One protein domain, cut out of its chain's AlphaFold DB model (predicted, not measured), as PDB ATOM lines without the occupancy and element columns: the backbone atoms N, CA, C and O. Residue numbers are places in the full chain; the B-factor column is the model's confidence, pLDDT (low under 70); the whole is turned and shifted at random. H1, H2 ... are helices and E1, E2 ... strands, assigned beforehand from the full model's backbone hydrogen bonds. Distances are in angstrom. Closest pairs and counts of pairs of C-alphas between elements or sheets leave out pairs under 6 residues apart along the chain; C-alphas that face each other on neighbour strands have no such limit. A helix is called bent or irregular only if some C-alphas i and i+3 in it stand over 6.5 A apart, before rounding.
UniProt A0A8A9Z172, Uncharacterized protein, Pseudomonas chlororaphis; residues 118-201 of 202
ATOM      1  N   ILE A 118     -19.423 -14.277 -14.492       97.38
ATOM      2  CA  ILE A 118     -20.647 -13.897 -13.775       97.38
ATOM      3  C   ILE A 118     -21.774 -14.924 -13.941       97.38
ATOM      4  O   ILE A 118     -22.443 -15.238 -12.963       97.38
ATOM      5  N   ASN A 119     -21.945 -15.499 -15.135       96.06
ATOM      6  CA  ASN A 119     -22.980 -16.508 -15.380       96.06
ATOM      7  C   ASN A 119     -22.751 -17.777 -14.549       96.06
ATOM      8  O   ASN A 119     -23.680 -18.275 -13.922       96.06
ATOM      9  N   GLU A 120     -21.512 -18.271 -14.498       95.88
ATOM     10  CA  GLU A 120     -21.153 -19.459 -13.713       95.88
ATOM     11  C   GLU A 120     -21.316 -19.201 -12.210       95.88
ATOM     12  O   GLU A 120     -21.898 -20.015 -11.496       95.88
ATOM     13  N   LEU A 121     -20.868 -18.035 -11.731       95.88
ATOM     14  CA  LEU A 121     -21.007 -17.644 -10.326       95.88
ATOM     15  C   LEU A 121     -22.471 -17.538  -9.896       95.88
ATOM     16  O   LEU A 121     -22.809 -17.939  -8.781       95.88
ATOM     17  N   VAL A 122     -23.326 -17.003 -10.769       95.88
ATOM     18  CA  VAL A 122     -24.765 -16.914 -10.518       95.88
ATOM     19  C   VAL A 122     -25.406 -18.291 -10.538       95.88
ATOM     20  O   VAL A 122     -26.150 -18.585  -9.615       95.88
ATOM     21  N   ALA A 123     -25.070 -19.153 -11.499       96.31
ATOM     22  CA  ALA A 123     -25.608 -20.513 -11.557       96.31
ATOM     23  C   ALA A 123     -25.269 -21.330 -10.296       96.31
ATOM     24  O   ALA A 123     -26.121 -22.022  -9.753       96.31
ATOM     25  N   VAL A 124     -24.045 -21.203  -9.768       96.75
ATOM     26  CA  VAL A 124     -23.632 -21.890  -8.525       96.75
ATOM     27  C   VAL A 124     -24.358 -21.351  -7.284       96.75
ATOM     28  O   VAL A 124     -24.446 -22.044  -6.272       96.75
ATOM     29  N   ASN A 125     -24.870 -20.121  -7.333       96.69
ATOM     30  CA  ASN A 125     -25.510 -19.454  -6.196       96.69
ATOM     31  C   ASN A 125     -26.971 -19.074  -6.468       96.69
ATOM     32  O   ASN A 125     -27.498 -18.184  -5.800       96.69
ATOM     33  N   GLU A 126     -27.612 -19.727  -7.437       96.75
ATOM     34  CA  GLU A 126     -28.940 -19.363  -7.933       96.75
ATOM     35  C   GLU A 126     -29.967 -19.335  -6.798       96.75
ATOM     36  O   GLU A 126     -30.580 -18.295  -6.551       96.75
ATOM     37  N   ASP A 127     -30.072 -20.431  -6.042       96.00
ATOM     38  CA  ASP A 127     -31.022 -20.567  -4.933       96.00
ATOM     39  C   ASP A 127     -30.873 -19.438  -3.910       96.00
ATOM     40  O   ASP A 127     -31.853 -18.820  -3.495       96.00
ATOM     41  N   VAL A 128     -29.628 -19.097  -3.568       95.50
ATOM     42  CA  VAL A 128     -29.320 -18.034  -2.607       95.50
ATOM     43  C   VAL A 128     -29.708 -16.665  -3.143       95.50
ATOM     44  O   VAL A 128     -30.298 -15.865  -2.418       95.50
ATOM     45  N   ILE A 129     -29.423 -16.383  -4.414       97.25
ATOM     46  CA  ILE A 129     -29.802 -15.111  -5.040       97.25
ATOM     47  C   ILE A 129     -31.327 -14.974  -5.063       97.25
ATOM     48  O   ILE A 129     -31.850 -13.917  -4.697       97.25
ATOM     49  N   LEU A 130     -32.042 -16.029  -5.458       96.12
ATOM     50  CA  LEU A 130     -33.500 -16.015  -5.567       96.12
ATOM     51  C   LEU A 130     -34.186 -15.940  -4.199       96.12
ATOM     52  O   LEU A 130     -35.154 -15.188  -4.053       96.12
ATOM     53  N   GLU A 131     -33.667 -16.625  -3.181       94.44
ATOM     54  CA  GLU A 131     -34.154 -16.534  -1.801       94.44
ATOM     55  C   GLU A 131     -33.993 -15.107  -1.250       94.44
ATOM     56  O   GLU A 131     -34.959 -14.470  -0.804       94.44
ATOM     57  N   VAL A 132     -32.780 -14.558  -1.358       94.00
ATOM     58  CA  VAL A 132     -32.433 -13.201  -0.908       94.00
ATOM     59  C   VAL A 132     -33.264 -12.148  -1.648       94.00
ATOM     60  O   VAL A 132     -33.706 -11.172  -1.026       94.00
ATOM     61  N   ALA A 133     -33.511 -12.335  -2.949       94.94
ATOM     62  CA  ALA A 133     -34.380 -11.475  -3.750       94.94
ATOM     63  C   ALA A 133     -35.856 -11.602  -3.331       94.94
ATOM     64  O   ALA A 133     -36.543 -10.588  -3.187       94.94
ATOM     65  N   GLY A 134     -36.341 -12.818  -3.074       93.44
ATOM     66  CA  GLY A 134     -37.721 -13.089  -2.663       93.44
ATOM     67  C   GLY A 134     -38.111 -12.346  -1.385       93.44
ATOM     68  O   GLY A 134     -39.130 -11.651  -1.354       93.44
ATOM     69  N   VAL A 135     -37.251 -12.381  -0.361       90.44
ATOM     70  CA  VAL A 135     -37.478 -11.648   0.902       90.44
ATOM     71  C   VAL A 135     -37.512 -10.127   0.689       90.44
ATOM     72  O   VAL A 135     -38.219  -9.398   1.393       90.44
ATOM     73  N   ARG A 136     -36.802  -9.634  -0.331       89.50
ATOM     74  CA  ARG A 136     -36.702  -8.208  -0.686       89.50
ATOM     75  C   ARG A 136     -37.776  -7.719  -1.649       89.50
ATOM     76  O   ARG A 136     -37.922  -6.503  -1.808       89.50
ATOM     77  N   ALA A 137     -38.542  -8.615  -2.267       90.75
ATOM     78  CA  ALA A 137     -39.491  -8.273  -3.326       90.75
ATOM     79  C   ALA A 137     -40.528  -7.226  -2.884       90.75
ATOM     80  O   ALA A 137     -40.911  -6.352  -3.661       90.75
ATOM     81  N   SER A 138     -40.938  -7.244  -1.613       87.06
ATOM     82  CA  SER A 138     -41.898  -6.269  -1.077       87.06
ATOM     83  C   SER A 138     -41.368  -4.825  -1.053       87.06
ATOM     84  O   SER A 138     -42.162  -3.891  -1.146       87.06
ATOM     85  N   TRP A 139     -40.048  -4.630  -0.958       84.44
ATOM     86  CA  TRP A 139     -39.416  -3.305  -0.884       84.44
ATOM     87  C   TRP A 139     -38.824  -2.883  -2.227       84.44
ATOM     88  O   TRP A 139     -38.972  -1.732  -2.633       84.44
ATOM     89  N   PHE A 140     -38.173  -3.814  -2.927       90.38
ATOM     90  CA  PHE A 140     -37.399  -3.518  -4.133       90.38
ATOM     91  C   PHE A 140     -37.954  -4.168  -5.406       90.38
ATOM     92  O   PHE A 140     -37.540  -3.795  -6.501       90.38
ATOM     93  N   GLY A 141     -38.950  -5.055  -5.305       89.69
ATOM     94  CA  GLY A 141     -39.542  -5.768  -6.448       89.69
ATOM     95  C   GLY A 141     -40.388  -4.901  -7.386       89.69
ATOM     96  O   GLY A 141     -40.942  -5.398  -8.360       89.69
ATOM     97  N   ARG A 142     -40.508  -3.598  -7.109       89.88
ATOM     98  CA  ARG A 142     -41.155  -2.607  -7.993       89.88
ATOM     99  C   ARG A 142     -40.205  -1.500  -8.443       89.88
ATOM    100  O   ARG A 142     -40.620  -0.599  -9.164       89.88
ATOM    101  N   ILE A 143     -38.954  -1.540  -7.991       92.88
ATOM    102  CA  ILE A 143     -37.961  -0.505  -8.257       92.88
ATOM    103  C   ILE A 143     -36.973  -1.071  -9.264       92.88
ATOM    104  O   ILE A 143     -36.411  -2.136  -9.043       92.88
ATOM    105  N   PHE A 144     -36.762  -0.359 -10.365       94.94
ATOM    106  CA  PHE A 144     -35.807  -0.733 -11.398       94.94
ATOM    107  C   PHE A 144     -34.657   0.269 -11.408       94.94
ATOM    108  O   PHE A 144     -34.880   1.478 -11.489       94.94
ATOM    109  N   PHE A 145     -33.431  -0.237 -11.327       95.75
ATOM    110  CA  PHE A 145     -32.211   0.563 -11.398       95.75
ATOM    111  C   PHE A 145     -31.539   0.353 -12.754       95.75
ATOM    112  O   PHE A 145     -31.623  -0.748 -13.301       95.75
ATOM    113  N   PRO A 146     -30.846   1.362 -13.309       96.75
ATOM    114  CA  PRO A 146     -29.984   1.144 -14.466       96.75
ATOM    115  C   PRO A 146     -29.000   0.004 -14.186       96.75
ATOM    116  O   PRO A 146     -28.389  -0.015 -13.118       96.75
ATOM    117  N   ALA A 147     -28.797  -0.907 -15.142       97.81
ATOM    118  CA  ALA A 147     -27.822  -1.994 -14.996       97.81
ATOM    119  C   ALA A 147     -26.405  -1.464 -14.680       97.81
ATOM    120  O   ALA A 147     -25.649  -2.086 -13.936       97.81
ATOM    121  N   GLN A 148     -26.102  -0.246 -15.148       97.56
ATOM    122  CA  GLN A 148     -24.885   0.493 -14.818       97.56
ATOM    123  C   GLN A 148     -24.659   0.663 -13.310       97.56
ATOM    124  O   GLN A 148     -23.516   0.623 -12.873       97.56
ATOM    125  N   ALA A 149     -25.715   0.829 -12.507       97.50
ATOM    126  CA  ALA A 149     -25.577   0.989 -11.059       97.50
ATOM    127  C   ALA A 149     -24.934  -0.248 -10.416       97.50
ATOM    128  O   ALA A 149     -24.010  -0.136  -9.615       97.50
ATOM    129  N   PHE A 150     -25.394  -1.438 -10.815       98.12
ATOM    130  CA  PHE A 150     -24.876  -2.710 -10.315       98.12
ATOM    131  C   PHE A 150     -23.471  -2.998 -10.848       98.12
ATOM    132  O   PHE A 150     -22.615  -3.431 -10.081       98.12
ATOM    133  N   SER A 151     -23.209  -2.688 -12.123       98.56
ATOM    134  CA  SER A 151     -21.865  -2.762 -12.719       98.56
ATOM    135  C   SER A 151     -20.868  -1.909 -11.926       98.56
ATOM    136  O   SER A 151     -19.877  -2.430 -11.413       98.56
ATOM    137  N   ASN A 152     -21.195  -0.634 -11.690       98.50
ATOM    138  CA  ASN A 152     -20.372   0.269 -10.886       98.50
ATOM    139  C   ASN A 152     -20.154  -0.272  -9.463       98.50
ATOM    140  O   ASN A 152     -19.036  -0.233  -8.953       98.50
ATOM    141  N   ALA A 153     -21.208  -0.787  -8.818       98.31
ATOM    142  CA  ALA A 153     -21.132  -1.298  -7.450       98.31
ATOM    143  C   ALA A 153     -20.260  -2.558  -7.328       98.31
ATOM    144  O   ALA A 153     -19.625  -2.760  -6.293       98.31
ATOM    145  N   ILE A 154     -20.201  -3.395  -8.369       98.50
ATOM    146  CA  ILE A 154     -19.263  -4.526  -8.455       98.50
ATOM    147  C   ILE A 154     -17.823  -4.009  -8.619       98.50
ATOM    148  O   ILE A 154     -16.914  -4.484  -7.930       98.50
ATOM    149  N   SER A 155     -17.611  -2.988  -9.452       98.56
ATOM    150  CA  SER A 155     -16.284  -2.399  -9.683       98.56
ATOM    151  C   SER A 155     -15.685  -1.684  -8.475       98.56
ATOM    152  O   SER A 155     -14.462  -1.642  -8.351       98.56
ATOM    153  N   VAL A 156     -16.500  -1.205  -7.528       98.50
ATOM    154  CA  VAL A 156     -16.005  -0.665  -6.241       98.50
ATOM    155  C   VAL A 156     -15.109  -1.670  -5.497       98.50
ATOM    156  O   VAL A 156     -14.187  -1.257  -4.786       98.50
ATOM    157  N   PHE A 157     -15.342  -2.971  -5.691       98.50
ATOM    158  CA  PHE A 157     -14.593  -4.067  -5.067       98.50
ATOM    159  C   PHE A 157     -13.705  -4.832  -6.066       98.50
ATOM    160  O   PHE A 157     -13.286  -5.955  -5.783       98.50
ATOM    161  N   GLY A 158     -13.424  -4.232  -7.226       98.06
ATOM    162  CA  GLY A 158     -12.463  -4.734  -8.210       98.06
ATOM    163  C   GLY A 158     -13.041  -5.609  -9.321       98.06
ATOM    164  O   GLY A 158     -12.280  -6.055 -10.175       98.06
ATOM    165  N   GLY A 159     -14.355  -5.851  -9.349       98.38
ATOM    166  CA  GLY A 159     -14.970  -6.638 -10.421       98.38
ATOM    167  C   GLY A 159     -15.137  -5.859 -11.729       98.38
ATOM    168  O   GLY A 159     -15.240  -4.629 -11.747       98.38
ATOM    169  N   ASN A 160     -15.196  -6.587 -12.841       98.25
ATOM    170  CA  ASN A 160     -15.269  -6.022 -14.187       98.25
ATOM    171  C   ASN A 160     -16.408  -6.661 -14.990       98.25
ATOM    172  O   ASN A 160     -16.178  -7.499 -15.867       98.25
ATOM    173  N   VAL A 161     -17.643  -6.287 -14.648       98.44
ATOM    174  CA  VAL A 161     -18.854  -6.769 -15.320       98.44
ATOM    175  C   VAL A 161     -19.550  -5.604 -16.010       98.44
ATOM    176  O   VAL A 161     -19.843  -4.590 -15.373       98.44
ATOM    177  N   SER A 162     -19.831  -5.745 -17.298       98.38
ATOM    178  CA  SER A 162     -20.547  -4.761 -18.095       98.38
ATOM    179  C   SER A 162     -22.028  -4.671 -17.690       98.38
ATOM    180  O   SER A 162     -22.642  -5.660 -17.267       98.38
ATOM    181  N   PRO A 163     -22.651  -3.487 -17.830       98.06
ATOM    182  CA  PRO A 163     -24.095  -3.330 -17.668       98.06
ATOM    183  C   PRO A 163     -24.900  -4.270 -18.574       98.06
ATOM    184  O   PRO A 163     -25.962  -4.748 -18.180       98.06
ATOM    185  N   GLU A 164     -24.404  -4.535 -19.783       97.88
ATOM    186  CA  GLU A 164     -25.034  -5.402 -20.776       97.88
ATOM    187  C   GLU A 164     -25.063  -6.857 -20.308       97.88
ATOM    188  O   GLU A 164     -26.117  -7.491 -20.393       97.88
ATOM    189  N   ALA A 165     -23.953  -7.361 -19.759       98.19
ATOM    190  CA  ALA A 165     -23.894  -8.708 -19.196       98.19
ATOM    191  C   ALA A 165     -24.859  -8.865 -18.012       98.19
ATOM    192  O   ALA A 165     -25.620  -9.832 -17.962       98.19
ATOM    193  N   LEU A 166     -24.902  -7.886 -17.100       98.38
ATOM    194  CA  LEU A 166     -25.835  -7.908 -15.965       98.38
ATOM    195  C   LEU A 166     -27.296  -7.825 -16.406       98.38
ATOM    196  O   LEU A 166     -28.153  -8.490 -15.826       98.38
ATOM    197  N   TYR A 167     -27.594  -7.010 -17.419       98.44
ATOM    198  CA  TYR A 167     -28.942  -6.901 -17.964       98.44
ATOM    199  C   TYR A 167     -29.389  -8.204 -18.626       98.44
ATOM    200  O   TYR A 167     -30.504  -8.650 -18.365       98.44
ATOM    201  N   ALA A 168     -28.537  -8.812 -19.458       97.94
ATOM    202  CA  ALA A 168     -28.826 -10.089 -20.104       97.94
ATOM    203  C   ALA A 168     -29.082 -11.182 -19.061       97.94
ATOM    204  O   ALA A 168     -30.136 -11.811 -19.091       97.94
ATOM    205  N   LEU A 169     -28.193 -11.296 -18.070       98.06
ATOM    206  CA  LEU A 169     -28.354 -12.229 -16.962       98.06
ATOM    207  C   LEU A 169     -29.679 -11.993 -16.229       98.06
ATOM    208  O   LEU A 169     -30.509 -12.888 -16.153       98.06
ATOM    209  N   ALA A 170     -29.949 -10.775 -15.755       98.00
ATOM    210  CA  ALA A 170     -31.195 -10.486 -15.043       98.00
ATOM    211  C   ALA A 170     -32.454 -10.703 -15.905       98.00
ATOM    212  O   ALA A 170     -33.522 -11.007 -15.369       98.00
ATOM    213  N   LYS A 171     -32.351 -10.543 -17.230       97.56
ATOM    214  CA  LYS A 171     -33.445 -10.796 -18.170       97.56
ATOM    215  C   LYS A 171     -33.802 -12.277 -18.225       97.56
ATOM    216  O   LYS A 171     -34.994 -12.578 -18.215       97.56
ATOM    217  N   ASP A 172     -32.812 -13.165 -18.218       97.00
ATOM    218  CA  ASP A 172     -33.032 -14.616 -18.246       97.00
ATOM    219  C   ASP A 172     -33.787 -15.107 -17.001       97.00
ATOM    220  O   ASP A 172     -34.613 -16.012 -17.090       97.00
ATOM    221  N   TYR A 173     -33.614 -14.422 -15.866       96.31
ATOM    222  CA  TYR A 173     -34.367 -14.674 -14.633       96.31
ATOM    223  C   TYR A 173     -35.716 -13.928 -14.549       96.31
ATOM    224  O   TYR A 173     -36.453 -14.088 -13.578       96.31
ATOM    225  N   GLY A 174     -36.063 -13.075 -15.522       96.19
ATOM    226  CA  GLY A 174     -37.298 -12.276 -15.491       96.19
ATOM    227  C   GLY A 174     -37.256 -11.048 -14.565       96.19
ATOM    228  O   GLY A 174     -38.301 -10.512 -14.187       96.19
ATOM    229  N   TYR A 175     -36.060 -10.574 -14.209       97.62
ATOM    230  CA  TYR A 175     -35.828  -9.414 -13.336       97.62
ATOM    231  C   TYR A 175     -35.276  -8.192 -14.078       97.62
ATOM    232  O   TYR A 175     -34.888  -7.214 -13.442       97.62
ATOM    233  N   ALA A 176     -35.250  -8.200 -15.409       97.12
ATOM    234  CA  ALA A 176     -34.838  -7.046 -16.200       97.12
ATOM    235  C   ALA A 176     -35.988  -6.466 -17.022       97.12
ATOM    236  O   ALA A 176     -36.911  -7.169 -17.430       97.12
ATOM    237  N   SER A 177     -35.915  -5.164 -17.280       95.69
ATOM    238  CA  SER A 177     -36.841  -4.461 -18.163       95.69
ATOM    239  C   SER A 177     -36.136  -3.305 -18.867       95.69
ATOM    240  O   SER A 177     -35.181  -2.726 -18.340       95.69
ATOM    241  N   ALA A 178     -36.612  -2.949 -20.057       92.19
ATOM    242  CA  ALA A 178     -36.166  -1.754 -20.758       92.19
ATOM    243  C   ALA A 178     -37.064  -0.563 -20.388       92.19
ATOM    244  O   ALA A 178     -38.290  -0.645 -20.458       92.19
ATOM    245  N   ALA A 179     -36.452   0.567 -20.034       84.94
ATOM    246  CA  ALA A 179     -37.135   1.840 -19.815       84.94
ATOM    247  C   ALA A 179     -36.671   2.839 -20.885       84.94
ATOM    248  O   ALA A 179     -35.679   3.554 -20.715       84.94
ATOM    249  N   GLY A 180     -37.357   2.838 -22.031       87.19
ATOM    250  CA  GLY A 180     -36.869   3.514 -23.235       87.19
ATOM    251  C   GLY A 180     -35.584   2.851 -23.734       87.19
ATOM    252  O   GLY A 180     -35.558   1.644 -23.945       87.19
ATOM    253  N   SER A 181     -34.507   3.624 -23.883       85.00
ATOM    254  CA  SER A 181     -33.184   3.109 -24.269       85.00
ATOM    255  C   SER A 181     -32.362   2.545 -23.104       85.00
ATOM    256  O   SER A 181     -31.245   2.077 -23.316       85.00
ATOM    257  N   ARG A 182     -32.862   2.618 -21.863       89.12
ATOM    258  CA  ARG A 182     -32.108   2.203 -20.674       89.12
ATOM    259  C   ARG A 182     -32.396   0.748 -20.323       89.12
ATOM    260  O   ARG A 182     -33.546   0.390 -20.072       89.12
ATOM    261  N   ASN A 183     -31.334  -0.038 -20.201       96.25
ATOM    262  CA  ASN A 183     -31.363  -1.377 -19.622       96.25
ATOM    263  C   ASN A 183     -31.460  -1.274 -18.096       96.25
ATOM    264  O   ASN A 183     -30.589  -0.678 -17.452       96.25
ATOM    265  N   THR A 184     -32.524  -1.828 -17.512       97.88
ATOM    266  CA  THR A 184     -32.768  -1.761 -16.067       97.88
ATOM    267  C   THR A 184     -32.962  -3.138 -15.449       97.88
ATOM    268  O   THR A 184     -33.456  -4.059 -16.097       97.88
ATOM    269  N   ILE A 185     -32.568  -3.262 -14.184       98.06
ATOM    270  CA  ILE A 185     -32.648  -4.478 -13.375       98.06
ATOM    271  C   ILE A 185     -33.470  -4.160 -12.129       98.06
ATOM    272  O   ILE A 185     -33.311  -3.100 -11.512       98.06
ATOM    273  N   ARG A 186     -34.363  -5.073 -11.765       97.31
ATOM    274  CA  ARG A 186     -35.204  -4.974 -10.577       97.31
ATOM    275  C   ARG A 186     -34.337  -5.033  -9.323       97.31
ATOM    276  O   ARG A 186     -33.419  -5.847  -9.214       97.31
ATOM    277  N   GLY A 187     -34.602  -4.126  -8.392       96.19
ATOM    278  CA  GLY A 187     -33.720  -3.856  -7.265       96.19
ATOM    279  C   GLY A 187     -33.551  -5.038  -6.323       96.19
ATOM    280  O   GLY A 187     -32.470  -5.221  -5.783       96.19
ATOM    281  N   ASP A 188     -34.588  -5.855  -6.147       96.06
ATOM    282  CA  ASP A 188     -34.534  -7.053  -5.311       96.06
ATOM    283  C   ASP A 188     -33.473  -8.039  -5.812       96.06
ATOM    284  O   ASP A 188     -32.600  -8.430  -5.040       96.06
ATOM    285  N   PHE A 189     -33.487  -8.355  -7.107       97.62
ATOM    286  CA  PHE A 189     -32.508  -9.252  -7.722       97.62
ATOM    287  C   PHE A 189     -31.122  -8.632  -7.839       97.62
ATOM    288  O   PHE A 189     -30.146  -9.260  -7.448       97.62
ATOM    289  N   GLY A 190     -31.011  -7.392  -8.323       97.56
ATOM    290  CA  GLY A 190     -29.698  -6.768  -8.492       97.56
ATOM    291  C   GLY A 190     -28.947  -6.587  -7.164       97.56
ATOM    292  O   GLY A 190     -27.743  -6.832  -7.094       97.56
ATOM    293  N   ILE A 191     -29.656  -6.225  -6.085       96.81
ATOM    294  CA  ILE A 191     -29.066  -6.133  -4.740       96.81
ATOM    295  C   ILE A 191     -28.712  -7.530  -4.212       96.81
ATOM    296  O   ILE A 191     -27.639  -7.690  -3.631       96.81
ATOM    297  N   ALA A 192     -29.579  -8.529  -4.411       97.19
ATOM    298  CA  ALA A 192     -29.315  -9.907  -3.993       97.19
ATOM    299  C   ALA A 192     -28.077 -10.491  -4.685       97.19
ATOM    300  O   ALA A 192     -27.202 -11.044  -4.017       97.19
ATOM    301  N   LEU A 193     -27.964 -10.290  -6.000       98.06
ATOM    302  CA  LEU A 193     -26.798 -10.648  -6.800       98.06
ATOM    303  C   LEU A 193     -25.532  -9.998  -6.236       98.06
ATOM    304  O   LEU A 193     -24.579 -10.693  -5.896       98.06
ATOM    305  N   TRP A 194     -25.536  -8.673  -6.083       98.19
ATOM    306  CA  TRP A 194     -24.374  -7.931  -5.594       98.19
ATOM    307  C   TRP A 194     -23.937  -8.374  -4.186       98.19
ATOM    308  O   TRP A 194     -22.752  -8.622  -3.962       98.19
ATOM    309  N   LEU A 195     -24.878  -8.553  -3.252       97.50
ATOM    310  CA  LEU A 195     -24.577  -9.075  -1.913       97.50
ATOM    311  C   LEU A 195     -24.008 -10.496  -1.963       97.50
ATOM    312  O   LEU A 195     -23.067 -10.801  -1.231       97.50
ATOM    313  N   THR A 196     -24.546 -11.349  -2.836       97.81
ATOM    314  CA  THR A 196     -24.079 -12.730  -2.993       97.81
ATOM    315  C   THR A 196     -22.654 -12.774  -3.529       97.81
ATOM    316  O   THR A 196     -21.841 -13.537  -3.014       97.81
ATOM    317  N   LEU A 197     -22.299 -11.913  -4.486       97.88
ATOM    318  CA  LEU A 197     -20.916 -11.805  -4.965       97.88
ATOM    319  C   LEU A 197     -19.965 -11.446  -3.816       97.88
ATOM    320  O   LEU A 197     -18.952 -12.111  -3.618       97.88
ATOM    321  N   LEU A 198     -20.324 -10.463  -2.988       97.75
ATOM    322  CA  LEU A 198     -19.514 -10.075  -1.828       97.75
ATOM    323  C   LEU A 198     -19.392 -11.200  -0.787       97.75
ATOM    324  O   LEU A 198     -18.330 -11.383  -0.185       97.75
ATOM    325  N   ALA A 199     -20.452 -11.984  -0.610       96.81
ATOM    326  CA  ALA A 199     -20.513 -13.076   0.355       96.81
ATOM    327  C   ALA A 199     -19.889 -14.392  -0.131       96.81
ATOM    328  O   ALA A 199     -19.487 -15.202   0.703       96.81
ATOM    329  N   ARG A 200     -19.821 -14.639  -1.446       94.81
ATOM    330  CA  ARG A 200     -19.536 -15.982  -1.979       94.81
ATOM    331  C   ARG A 200     -18.595 -16.041  -3.181       94.81
ATOM    332  O   ARG A 200     -18.103 -17.126  -3.467       94.81
ATOM    333  N   ALA A 201     -18.284 -14.927  -3.850       91.12
ATOM    334  CA  ALA A 201     -17.343 -14.958  -4.974       91.12
ATOM    335  C   ALA A 201     -15.951 -15.455  -4.522       91.12
ATOM    336  O   ALA A 201     -15.528 -15.102  -3.410       91.12
TER     337      ALA A 201
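AT A GLANCE: This is residues 118 to 201 of the 202 residues of an uncharacterized protein of Pseudomonas chlororaphis (UniProt A0A8A9Z172). H5 runs through the middle, with H2 on one side of it and H3 on another, and one end of H5 meets a small three-stranded sheet; H4 covers one face of that sheet. H1, at the start of the printed part, is near H2, H4 and H5. The 84 printed residues, mostly helix, hold five named helices and three named strands in the order H1, H2, E1, H3, H4, E2, E3, H5. The antiparallel sheet has the order E1, E3, E2. The whole is compact and rounded, with a radius of gyration of the C-alphas of 11.5 A and spans of 33 by 28 by 21 A.

HOW THE PARTS SIT: Start at H1, residues 118 to 124, and H2, residues 126 to 140; they are close but not clearly touching, with the closest C-alphas, Val 122 and Ile 129, 7.7 A apart. E1, residues 144 to 146, is an edge strand beside the inner strand E3, residues 182 to 186; look for N 145 and O 185 at 2.9 A. H3, residues 147 to 155, touches H4, residues 163 to 172, at a steep tilt of 65 degrees, opposite ways, closest at the C-alphas of Ala 147 and Pro 163, 4.8 A. H4 is on the sheet, over E3 and E2, residues 176 to 179, at a height over the sheet of 8.3 A, in two layers, helix on one face of a sheet. E2 and E3 form a hairpin, with N 177 and O 184 at 2.9 A. E1, H3, H4 and E2 form a split strand-helix-strand unit, two strands running the same way with E3 between them; its crossover is right-handed. H5, residues 187 to 200, touches H2 at a steep tilt of 41 degrees, opposite ways, closest at the C-alphas of Ala 133 and Asp 188, 4.7 A. With residues 190 to 194 alone H5 touches H3 at a shallow tilt of 17 degrees, the same way, closest at the C-alphas of Phe 150 and Gly 190, 6.6 A. Each O i to N i+4 pair is within hydrogen-bond range in H1, H3, H4 and H5, and 8 of 11 in H2.

IN THESE COORDINATES: Find C-alpha 118 at (-20.647, -13.897, -13.775), where H1 begins its 10.0 A. H2 runs 18.4 A and is irregular, with C-alphas 135 and 138 7.2 A apart. E1 spans 6.8 A, H3 12.7 A, H4 14.4 A, E2 9.9 A and E3 12.8 A. H5 runs 19.4 A to C-alpha 200 at (-19.536, -15.982, -1.979).

THE WHOLE: The C-alphas farthest apart, Gly 180 and Arg 200, are 33.7 A apart. The printed part has no cut and no long link. Its mean pLDDT is 95.7, and no printed residue is under 70.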